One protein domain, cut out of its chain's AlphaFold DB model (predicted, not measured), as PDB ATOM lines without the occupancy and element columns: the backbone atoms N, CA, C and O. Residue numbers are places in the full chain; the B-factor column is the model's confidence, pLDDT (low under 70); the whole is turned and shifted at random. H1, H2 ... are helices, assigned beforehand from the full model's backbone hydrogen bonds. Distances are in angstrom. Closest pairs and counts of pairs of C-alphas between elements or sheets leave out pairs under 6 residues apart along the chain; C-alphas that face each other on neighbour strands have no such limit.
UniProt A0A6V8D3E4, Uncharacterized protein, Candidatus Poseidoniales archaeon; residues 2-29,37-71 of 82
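This is residues 2 to 29 and 37 to 71 of the 82 residues of an uncharacterized protein of Candidatus Poseidoniales archaeon (UniProt A0A6V8D3E4). Two long helices, H2 and H1, run past each other in roughly opposite directions with an open gap between them, like two separate rods that do not pack together. The longer, H2, makes the longest axis. The printed part has 63 residues with two named helices, H1 then H2, and no named strand; the class is all helix. It is extended, with a radius of gyration of the C-alphas of 16.7 A, and spans 51 by 25 by 15 A, only just a rod.

H2, residues 38 to 70, is 47.7 A long and ends at C-alpha 70 (495.474, -21.589, 606.346). H1, residues 2 to 28, is 39.4 A long and begins at C-alpha 2 (505.160, -7.760, 616.344).

H2 and H1 are apart, with no C-alpha of the one within 8 A of the other. Residues 37 to 71 and residues 2 to 29 stand free. In H1 and H2 every O i to N i+4 pair is within hydrogen-bond range.

The C-alphas farthest apart, of Asn 37 and Gln 71, are 51.5 A apart. Residues 30 to 36 are not printed; C-alphas 29 and 37 are 14.0 A apart across this cut. The pLDDT is under 70 at residues 2 to 3, 23 to 29 and 71.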
ATOM      1  N   ASN A   2     505.603  -7.811 617.755       60.16
ATOM      2  CA  ASN A   2     505.160  -7.760 616.344       60.16
ATOM      3  C   ASN A   2     504.094  -6.697 616.015       60.16
ATOM      4  O   ASN A   2     504.065  -6.209 614.889       60.16
ATOM      5  N   VAL A   3     503.253  -6.303 616.978       61.44
ATOM      6  CA  VAL A   3     502.168  -5.326 616.748       61.44
ATOM      7  C   VAL A   3     502.728  -3.955 616.343       61.44
ATOM      8  O   VAL A   3     502.250  -3.356 615.387       61.44
ATOM      9  N   ASN A   4     503.825  -3.517 616.970       73.56
ATOM     10  CA  ASN A   4     504.448  -2.222 616.677       73.56
ATOM     11  C   ASN A   4     505.104  -2.187 615.288       73.56
ATOM     12  O   ASN A   4     504.977  -1.192 614.586       73.56
ATOM     13  N   ARG A   5     505.745  -3.282 614.842       77.06
ATOM     14  CA  ARG A   5     506.277  -3.374 613.466       77.06
ATOM     15  C   ARG A   5     505.154  -3.355 612.433       77.06
ATOM     16  O   ARG A   5     505.272  -2.653 611.437       77.06
ATOM     17  N   SER A   6     504.057  -4.072 612.684       77.12
ATOM     18  CA  SER A   6     502.896  -4.066 611.787       77.12
ATOM     19  C   SER A   6     502.266  -2.675 611.664       77.12
ATOM     20  O   SER A   6     501.894  -2.280 610.564       77.12
ATOM     21  N   LEU A   7     502.174  -1.927 612.767       81.50
ATOM     22  CA  LEU A   7     501.658  -0.557 612.768       81.50
ATOM     23  C   LEU A   7     502.568   0.407 611.996       81.50
ATOM     24  O   LEU A   7     502.056   1.248 611.269       81.50
ATOM     25  N   ILE A   8     503.892   0.249 612.102       84.81
ATOM     26  CA  ILE A   8     504.867   1.054 611.346       84.81
ATOM     27  C   ILE A   8     504.761   0.787 609.840       84.81
ATOM     28  O   ILE A   8     504.785   1.719 609.045       84.81
ATOM     29  N   TYR A   9     504.618  -0.475 609.422       86.12
ATOM     30  CA  TYR A   9     504.425  -0.783 608.001       86.12
ATOM     31  C   TYR A   9     503.084  -0.263 607.479       86.12
ATOM     32  O   TYR A   9     503.020   0.236 606.357       86.12
ATOM     33  N   LEU A  10     502.029  -0.334 608.296       84.19
ATOM     34  CA  LEU A  10     500.721   0.208 607.947       84.19
ATOM     35  C   LEU A  10     500.773   1.733 607.783       84.19
ATOM     36  O   LEU A  10     500.274   2.250 606.788       84.19
ATOM     37  N   SER A  11     501.403   2.454 608.713       83.81
ATOM     38  CA  SER A  11     501.534   3.910 608.615       83.81
ATOM     39  C   SER A  11     502.410   4.329 607.436       83.81
ATOM     40  O   SER A  11     502.044   5.259 606.723       83.81
ATOM     41  N   LEU A  12     503.503   3.612 607.159       88.19
ATOM     42  CA  LEU A  12     504.343   3.865 605.985       88.19
ATOM     43  C   LEU A  12     503.568   3.661 604.672       88.19
ATOM     44  O   LEU A  12     503.670   4.482 603.763       88.19
ATOM     45  N   ALA A  13     502.757   2.601 604.589       83.38
ATOM     46  CA  ALA A  13     501.906   2.341 603.432       83.38
ATOM     47  C   ALA A  13     500.851   3.443 603.241       83.38
ATOM     48  O   ALA A  13     500.657   3.911 602.122       83.38
ATOM     49  N   ILE A  14     500.219   3.904 604.327       86.81
ATOM     50  CA  ILE A  14     499.259   5.016 604.280       86.81
ATOM     51  C   ILE A  14     499.946   6.294 603.787       86.81
ATOM     52  O   ILE A  14     499.420   6.948 602.891       86.81
ATOM     53  N   ILE A  15     501.132   6.627 604.309       86.75
ATOM     54  CA  ILE A  15     501.884   7.819 603.886       86.75
ATOM     55  C   ILE A  15     502.207   7.749 602.390       86.75
ATOM     56  O   ILE A  15     501.936   8.714 601.682       86.75
ATOM     57  N   MET A  16     502.700   6.610 601.888       85.62
ATOM     58  CA  MET A  16     502.997   6.445 600.456       85.62
ATOM     59  C   MET A  16     501.757   6.605 599.569       85.62
ATOM     60  O   MET A  16     501.828   7.245 598.519       85.62
ATOM     61  N   VAL A  17     500.615   6.042 599.977       83.56
ATOM     62  CA  VAL A  17     499.351   6.169 599.232       83.56
ATOM     63  C   VAL A  17     498.872   7.621 599.223       83.56
ATOM     64  O   VAL A  17     498.475   8.131 598.174       83.56
ATOM     65  N   MET A  18     498.959   8.316 600.357       79.44
ATOM     66  CA  MET A  18     498.593   9.731 600.444       79.44
ATOM     67  C   MET A  18     499.501  10.590 599.556       79.44
ATOM     68  O   MET A  18     498.995  11.382 598.772       79.44
ATOM     69  N   THR A  19     500.820  10.382 599.571       79.31
ATOM     70  CA  THR A  19     501.738  11.155 598.716       79.31
ATOM     71  C   THR A  19     501.552  10.864 597.226       79.31
ATOM     72  O   THR A  19     501.656  11.764 596.395       79.31
ATOM     73  N   ALA A  20     501.252   9.613 596.862       75.00
ATOM     74  CA  ALA A  20     501.001   9.240 595.471       75.00
ATOM     75  C   ALA A  20     499.683   9.825 594.939       75.00
ATOM     76  O   ALA A  20     499.603  10.198 593.769       75.00
ATOM     77  N   THR A  21     498.655   9.912 595.785       74.06
ATOM     78  CA  THR A  21     497.361  10.503 595.414       74.06
ATOM     79  C   THR A  21     497.427  12.027 595.345       74.06
ATOM     80  O   THR A  21     496.845  12.606 594.431       74.06
ATOM     81  N   THR A  22     498.194  12.687 596.221       72.75
ATOM     82  CA  THR A  22     498.414  14.140 596.138       72.75
ATOM     83  C   THR A  22     499.222  14.532 594.904       72.75
ATOM     84  O   THR A  22     498.857  15.489 594.231       72.75
ATOM     85  N   ALA A  23     500.263  13.769 594.552       69.88
ATOM     86  CA  ALA A  23     501.058  14.033 593.351       69.88
ATOM     87  C   ALA A  23     500.232  13.890 592.058       69.88
ATOM     88  O   ALA A  23     500.356  14.706 591.148       69.88
ATOM     89  N   GLN A  24     499.341  12.893 591.993       64.88
ATOM     90  CA  GLN A  24     498.406  12.734 590.872       64.88
ATOM     91  C   GLN A  24     497.351  13.845 590.824       64.88
ATOM     92  O   GLN A  24     496.951  14.274 589.742       64.88
ATOM     93  N   ALA A  25     496.901  14.337 591.981       62.62
ATOM     94  CA  ALA A  25     495.998  15.480 592.033       62.62
ATOM     95  C   ALA A  25     496.684  16.750 591.507       62.62
ATOM     96  O   ALA A  25     496.082  17.496 590.743       62.62
ATOM     97  N   GLU A  26     497.947  16.980 591.855       60.91
ATOM     98  CA  GLU A  26     498.692  18.163 591.416       60.91
ATOM     99  C   GLU A  26     498.953  18.154 589.901       60.91
ATOM    100  O   GLU A  26     498.711  19.158 589.233       60.91
ATOM    101  N   SER A  27     499.311  17.000 589.325       59.50
ATOM    102  CA  SER A  27     499.506  16.856 587.874       59.50
ATOM    103  C   SER A  27     498.212  16.967 587.058       59.50
ATOM    104  O   SER A  27     498.264  17.288 585.877       59.50
ATOM    105  N   THR A  28     497.055  16.691 587.668       57.84
ATOM    106  CA  THR A  28     495.741  16.766 586.998       57.84
ATOM    107  C   THR A  28     495.146  18.180 587.049       57.84
ATOM    108  O   THR A  28     494.294  18.516 586.236       57.84
ATOM    109  N   ASN A  29     495.606  19.027 587.976       58.03
ATOM    110  CA  ASN A  29     495.123  20.402 588.159       58.03
ATOM    111  C   ASN A  29     496.023  21.467 587.492       58.03
ATOM    112  O   ASN A  29     495.815  22.661 587.715       58.03
ATOM    113  N   ASN A  37     482.620  21.519 587.622       71.50
ATOM    114  CA  ASN A  37     481.207  21.778 587.880       71.50
ATOM    115  C   ASN A  37     480.719  20.872 589.024       71.50
ATOM    116  O   ASN A  37     481.158  19.728 589.134       71.50
ATOM    117  N   MET A  38     479.782  21.345 589.852       79.12
ATOM    118  CA  MET A  38     479.270  20.589 591.011       79.12
ATOM    119  C   MET A  38     478.812  19.165 590.641       79.12
ATOM    120  O   MET A  38     479.012  18.220 591.400       79.12
ATOM    121  N   ALA A  39     478.275  18.990 589.429       81.94
ATOM    122  CA  ALA A  39     477.947  17.683 588.869       81.94
ATOM    123  C   ALA A  39     479.165  16.742 588.785       81.94
ATOM    124  O   ALA A  39     479.059  15.573 589.146       81.94
ATOM    125  N   GLY A  40     480.332  17.243 588.374       83.38
ATOM    126  CA  GLY A  40     481.581  16.481 588.326       83.38
ATOM    127  C   GLY A  40     482.033  16.004 589.706       83.38
ATOM    128  O   GLY A  40     482.408  14.842 589.847       83.38
ATOM    129  N   TYR A  41     481.903  16.836 590.743       84.25
ATOM    130  CA  TYR A  41     482.180  16.409 592.122       84.25
ATOM    131  C   TYR A  41     481.211  15.326 592.607       84.25
ATOM    132  O   TYR A  41     481.632  14.388 593.284       84.25
ATOM    133  N   ILE A  42     479.931  15.408 592.230       87.69
ATOM    134  CA  ILE A  42     478.934  14.378 592.554       87.69
ATOM    135  C   ILE A  42     479.290  13.054 591.865       87.69
ATOM    136  O   ILE A  42     479.316  12.013 592.523       87.69
ATOM    137  N   PHE A  43     479.621  13.080 590.571       87.31
ATOM    138  CA  PHE A  43     480.056  11.881 589.850       87.31
ATOM    139  C   PHE A  43     481.341  11.291 590.433       87.31
ATOM    140  O   PHE A  43     481.426  10.075 590.601       87.31
ATOM    141  N   LEU A  44     482.310  12.134 590.797       87.44
ATOM    142  CA  LEU A  44     483.556  11.695 591.420       87.44
ATOM    143  C   LEU A  44     483.306  11.032 592.780       87.44
ATOM    144  O   LEU A  44     483.871   9.974 593.058       87.44
ATOM    145  N   ALA A  45     482.419  11.602 593.601       84.94
ATOM    146  CA  ALA A  45     482.035  11.014 594.879       84.94
ATOM    147  C   ALA A  45     481.360   9.647 594.685       84.94
ATOM    148  O   ALA A  45     481.754   8.671 595.323       84.94
ATOM    149  N   VAL A  46     480.392   9.545 593.767       91.44
ATOM    150  CA  VAL A  46     479.693   8.284 593.463       91.44
ATOM    151  C   VAL A  46     480.660   7.226 592.932       91.44
ATOM    152  O   VAL A  46     480.616   6.080 593.382       91.44
ATOM    153  N   ALA A  47     481.567   7.601 592.028       90.50
ATOM    154  CA  ALA A  47     482.603   6.705 591.531       90.50
ATOM    155  C   ALA A  47     483.511   6.225 592.674       90.50
ATOM    156  O   ALA A  47     483.752   5.025 592.795       90.50
ATOM    157  N   GLY A  48     483.949   7.131 593.556       87.94
ATOM    158  CA  GLY A  48     484.737   6.796 594.743       87.94
ATOM    159  C   GLY A  48     484.035   5.789 595.660       87.94
ATOM    160  O   GLY A  48     484.635   4.786 596.049       87.94
ATOM    161  N   PHE A  49     482.744   5.990 595.942       87.62
ATOM    162  CA  PHE A  49     481.942   5.034 596.714       87.62
ATOM    163  C   PHE A  49     481.780   3.684 596.001       87.62
ATOM    164  O   PHE A  49     481.888   2.638 596.645       87.62
ATOM    165  N   GLY A  50     481.576   3.690 594.682       89.81
ATOM    166  CA  GLY A  50     481.508   2.469 593.878       89.81
ATOM    167  C   GLY A  50     482.797   1.653 593.975       89.81
ATOM    168  O   GLY A  50     482.759   0.457 594.265       89.81
ATOM    169  N   TRP A  51     483.951   2.303 593.829       89.06
ATOM    170  CA  TRP A  51     485.252   1.650 593.967       89.06
ATOM    171  C   TRP A  51     485.498   1.110 595.380       89.06
ATOM    172  O   TRP A  51     485.976  -0.015 595.515       89.06
ATOM    173  N   LEU A  52     485.117   1.844 596.432       87.56
ATOM    174  CA  LEU A  52     485.200   1.348 597.813       87.56
ATOM    175  C   LEU A  52     484.372   0.072 598.023       87.56
ATOM    176  O   LEU A  52     484.835  -0.859 598.689       87.56
ATOM    177  N   PHE A  53     483.180  -0.005 597.429       89.31
ATOM    178  CA  PHE A  53     482.349  -1.207 597.472       89.31
ATOM    179  C   PHE A  53     483.043  -2.403 596.799       89.31
ATOM    180  O   PHE A  53     483.172  -3.465 597.415       89.31
ATOM    181  N   PHE A  54     483.575  -2.219 595.585       90.25
ATOM    182  CA  PHE A  54     484.322  -3.271 594.883       90.25
ATOM    183  C   PHE A  54     485.567  -3.723 595.655       90.25
ATOM    184  O   PHE A  54     485.798  -4.926 595.783       90.25
ATOM    185  N   LEU A  55     486.341  -2.791 596.220       91.50
ATOM    186  CA  LEU A  55     487.528  -3.112 597.018       91.50
ATOM    187  C   LEU A  55     487.177  -3.876 598.299       91.50
ATOM    188  O   LEU A  55     487.900  -4.796 598.681       91.50
ATOM    189  N   THR A  56     486.050  -3.552 598.933       91.19
ATOM    190  CA  THR A  56     485.574  -4.258 600.132       91.19
ATOM    191  C   THR A  56     485.171  -5.697 599.808       91.19
ATOM    192  O   THR A  56     485.556  -6.625 600.528       91.19
ATOM    193  N   LEU A  57     484.443  -5.910 598.706       92.69
ATOM    194  CA  LEU A  57     484.089  -7.253 598.240       92.69
ATOM    195  C   LEU A  57     485.333  -8.063 597.865       92.69
ATOM    196  O   LEU A  57     485.481  -9.206 598.304       92.69
ATOM    197  N   LEU A  58     486.250  -7.459 597.105       93.00
ATOM    198  CA  LEU A  58     487.490  -8.101 596.682       93.00
ATOM    199  C   LEU A  58     488.363  -8.476 597.887       93.00
ATOM    200  O   LEU A  58     488.810  -9.618 597.996       93.00
ATOM    201  N   GLY A  59     488.549  -7.551 598.830       91.44
ATOM    202  CA  GLY A  59     489.290  -7.799 600.066       91.44
ATOM    203  C   GLY A  59     488.668  -8.919 600.902       91.44
ATOM    204  O   GLY A  59     489.384  -9.798 601.384       91.44
ATOM    205  N   SER A  60     487.338  -8.949 601.014       90.56
ATOM    206  CA  SER A  60     486.611 -10.005 601.738       90.56
ATOM    207  C   SER A  60     486.768 -11.377 601.077       90.56
ATOM    208  O   SER A  60     486.998 -12.375 601.764       90.56
ATOM    209  N   ALA A  61     486.702 -11.437 599.746       91.69
ATOM    210  CA  ALA A  61     486.913 -12.669 598.992       91.69
ATOM    211  C   ALA A  61     488.340 -13.207 599.181       91.69
ATOM    212  O   ALA A  61     488.522 -14.378 599.527       91.69
ATOM    213  N   ILE A  62     489.351 -12.343 599.038       91.56
ATOM    214  CA  ILE A  62     490.758 -12.701 599.270       91.56
ATOM    215  C   ILE A  62     490.957 -13.171 600.715       91.56
ATOM    216  O   ILE A  62     491.619 -14.184 600.945       91.56
ATOM    217  N   TYR A  63     490.350 -12.489 601.690       91.56
ATOM    218  CA  TYR A  63     490.417 -12.876 603.096       91.56
ATOM    219  C   TYR A  63     489.853 -14.282 603.334       91.56
ATOM    220  O   TYR A  63     490.492 -15.088 604.011       91.56
ATOM    221  N   LEU A  64     488.693 -14.612 602.759       87.75
ATOM    222  CA  LEU A  64     488.096 -15.945 602.886       87.75
ATOM    223  C   LEU A  64     488.968 -17.029 602.244       87.75
ATOM    224  O   LEU A  64     489.139 -18.097 602.836       87.75
ATOM    225  N   ILE A  65     489.560 -16.752 601.080       87.62
ATOM    226  CA  ILE A  65     490.481 -17.677 600.403       87.62
ATOM    227  C   ILE A  65     491.731 -17.905 601.258       87.62
ATOM    228  O   ILE A  65     492.097 -19.052 601.514       87.62
ATOM    229  N   ALA A  66     492.350 -16.835 601.757       88.06
ATOM    230  CA  ALA A  66     493.528 -16.915 602.618       88.06
ATOM    231  C   ALA A  66     493.224 -17.594 603.964       88.06
ATOM    232  O   ALA A  66     494.056 -18.315 604.512       88.06
ATOM    233  N   LYS A  67     492.023 -17.391 604.513       84.12
ATOM    234  CA  LYS A  67     491.568 -18.072 605.728       84.12
ATOM    235  C   LYS A  67     491.393 -19.570 605.481       84.12
ATOM    236  O   LYS A  67     491.853 -20.368 606.294       84.12
ATOM    237  N   LYS A  68     490.778 -19.947 604.356       79.38
ATOM    238  CA  LYS A  68     490.589 -21.349 603.967       79.38
ATOM    239  C   LYS A  68     491.916 -22.043 603.663       79.38
ATOM    240  O   LYS A  68     492.090 -23.180 604.072       79.38
ATOM    241  N   SER A  69     492.865 -21.366 603.014       77.56
ATOM    242  CA  SER A  69     494.185 -21.946 602.725       77.56
ATOM    243  C   SER A  69     495.028 -22.186 603.980       77.56
ATOM    244  O   SER A  69     495.866 -23.081 603.991       77.56
ATOM    245  N   ARG A  70     494.797 -21.416 605.050       72.38
ATOM    246  CA  ARG A  70     495.474 -21.589 606.346       72.38
ATOM    247  C   ARG A  70     494.855 -22.669 607.233       72.38
ATOM    248  O   ARG A  70     495.495 -23.073 608.199       72.38
ATOM    249  N   GLN A  71     493.636 -23.126 606.947       68.88
ATOM    250  CA  GLN A  71     493.047 -24.257 607.659       68.88
ATOM    251  C   GLN A  71     493.557 -25.559 607.036       68.88
ATOM    252  O   GLN A  71     493.125 -25.958 605.957       68.88
TER     253      GLN A  71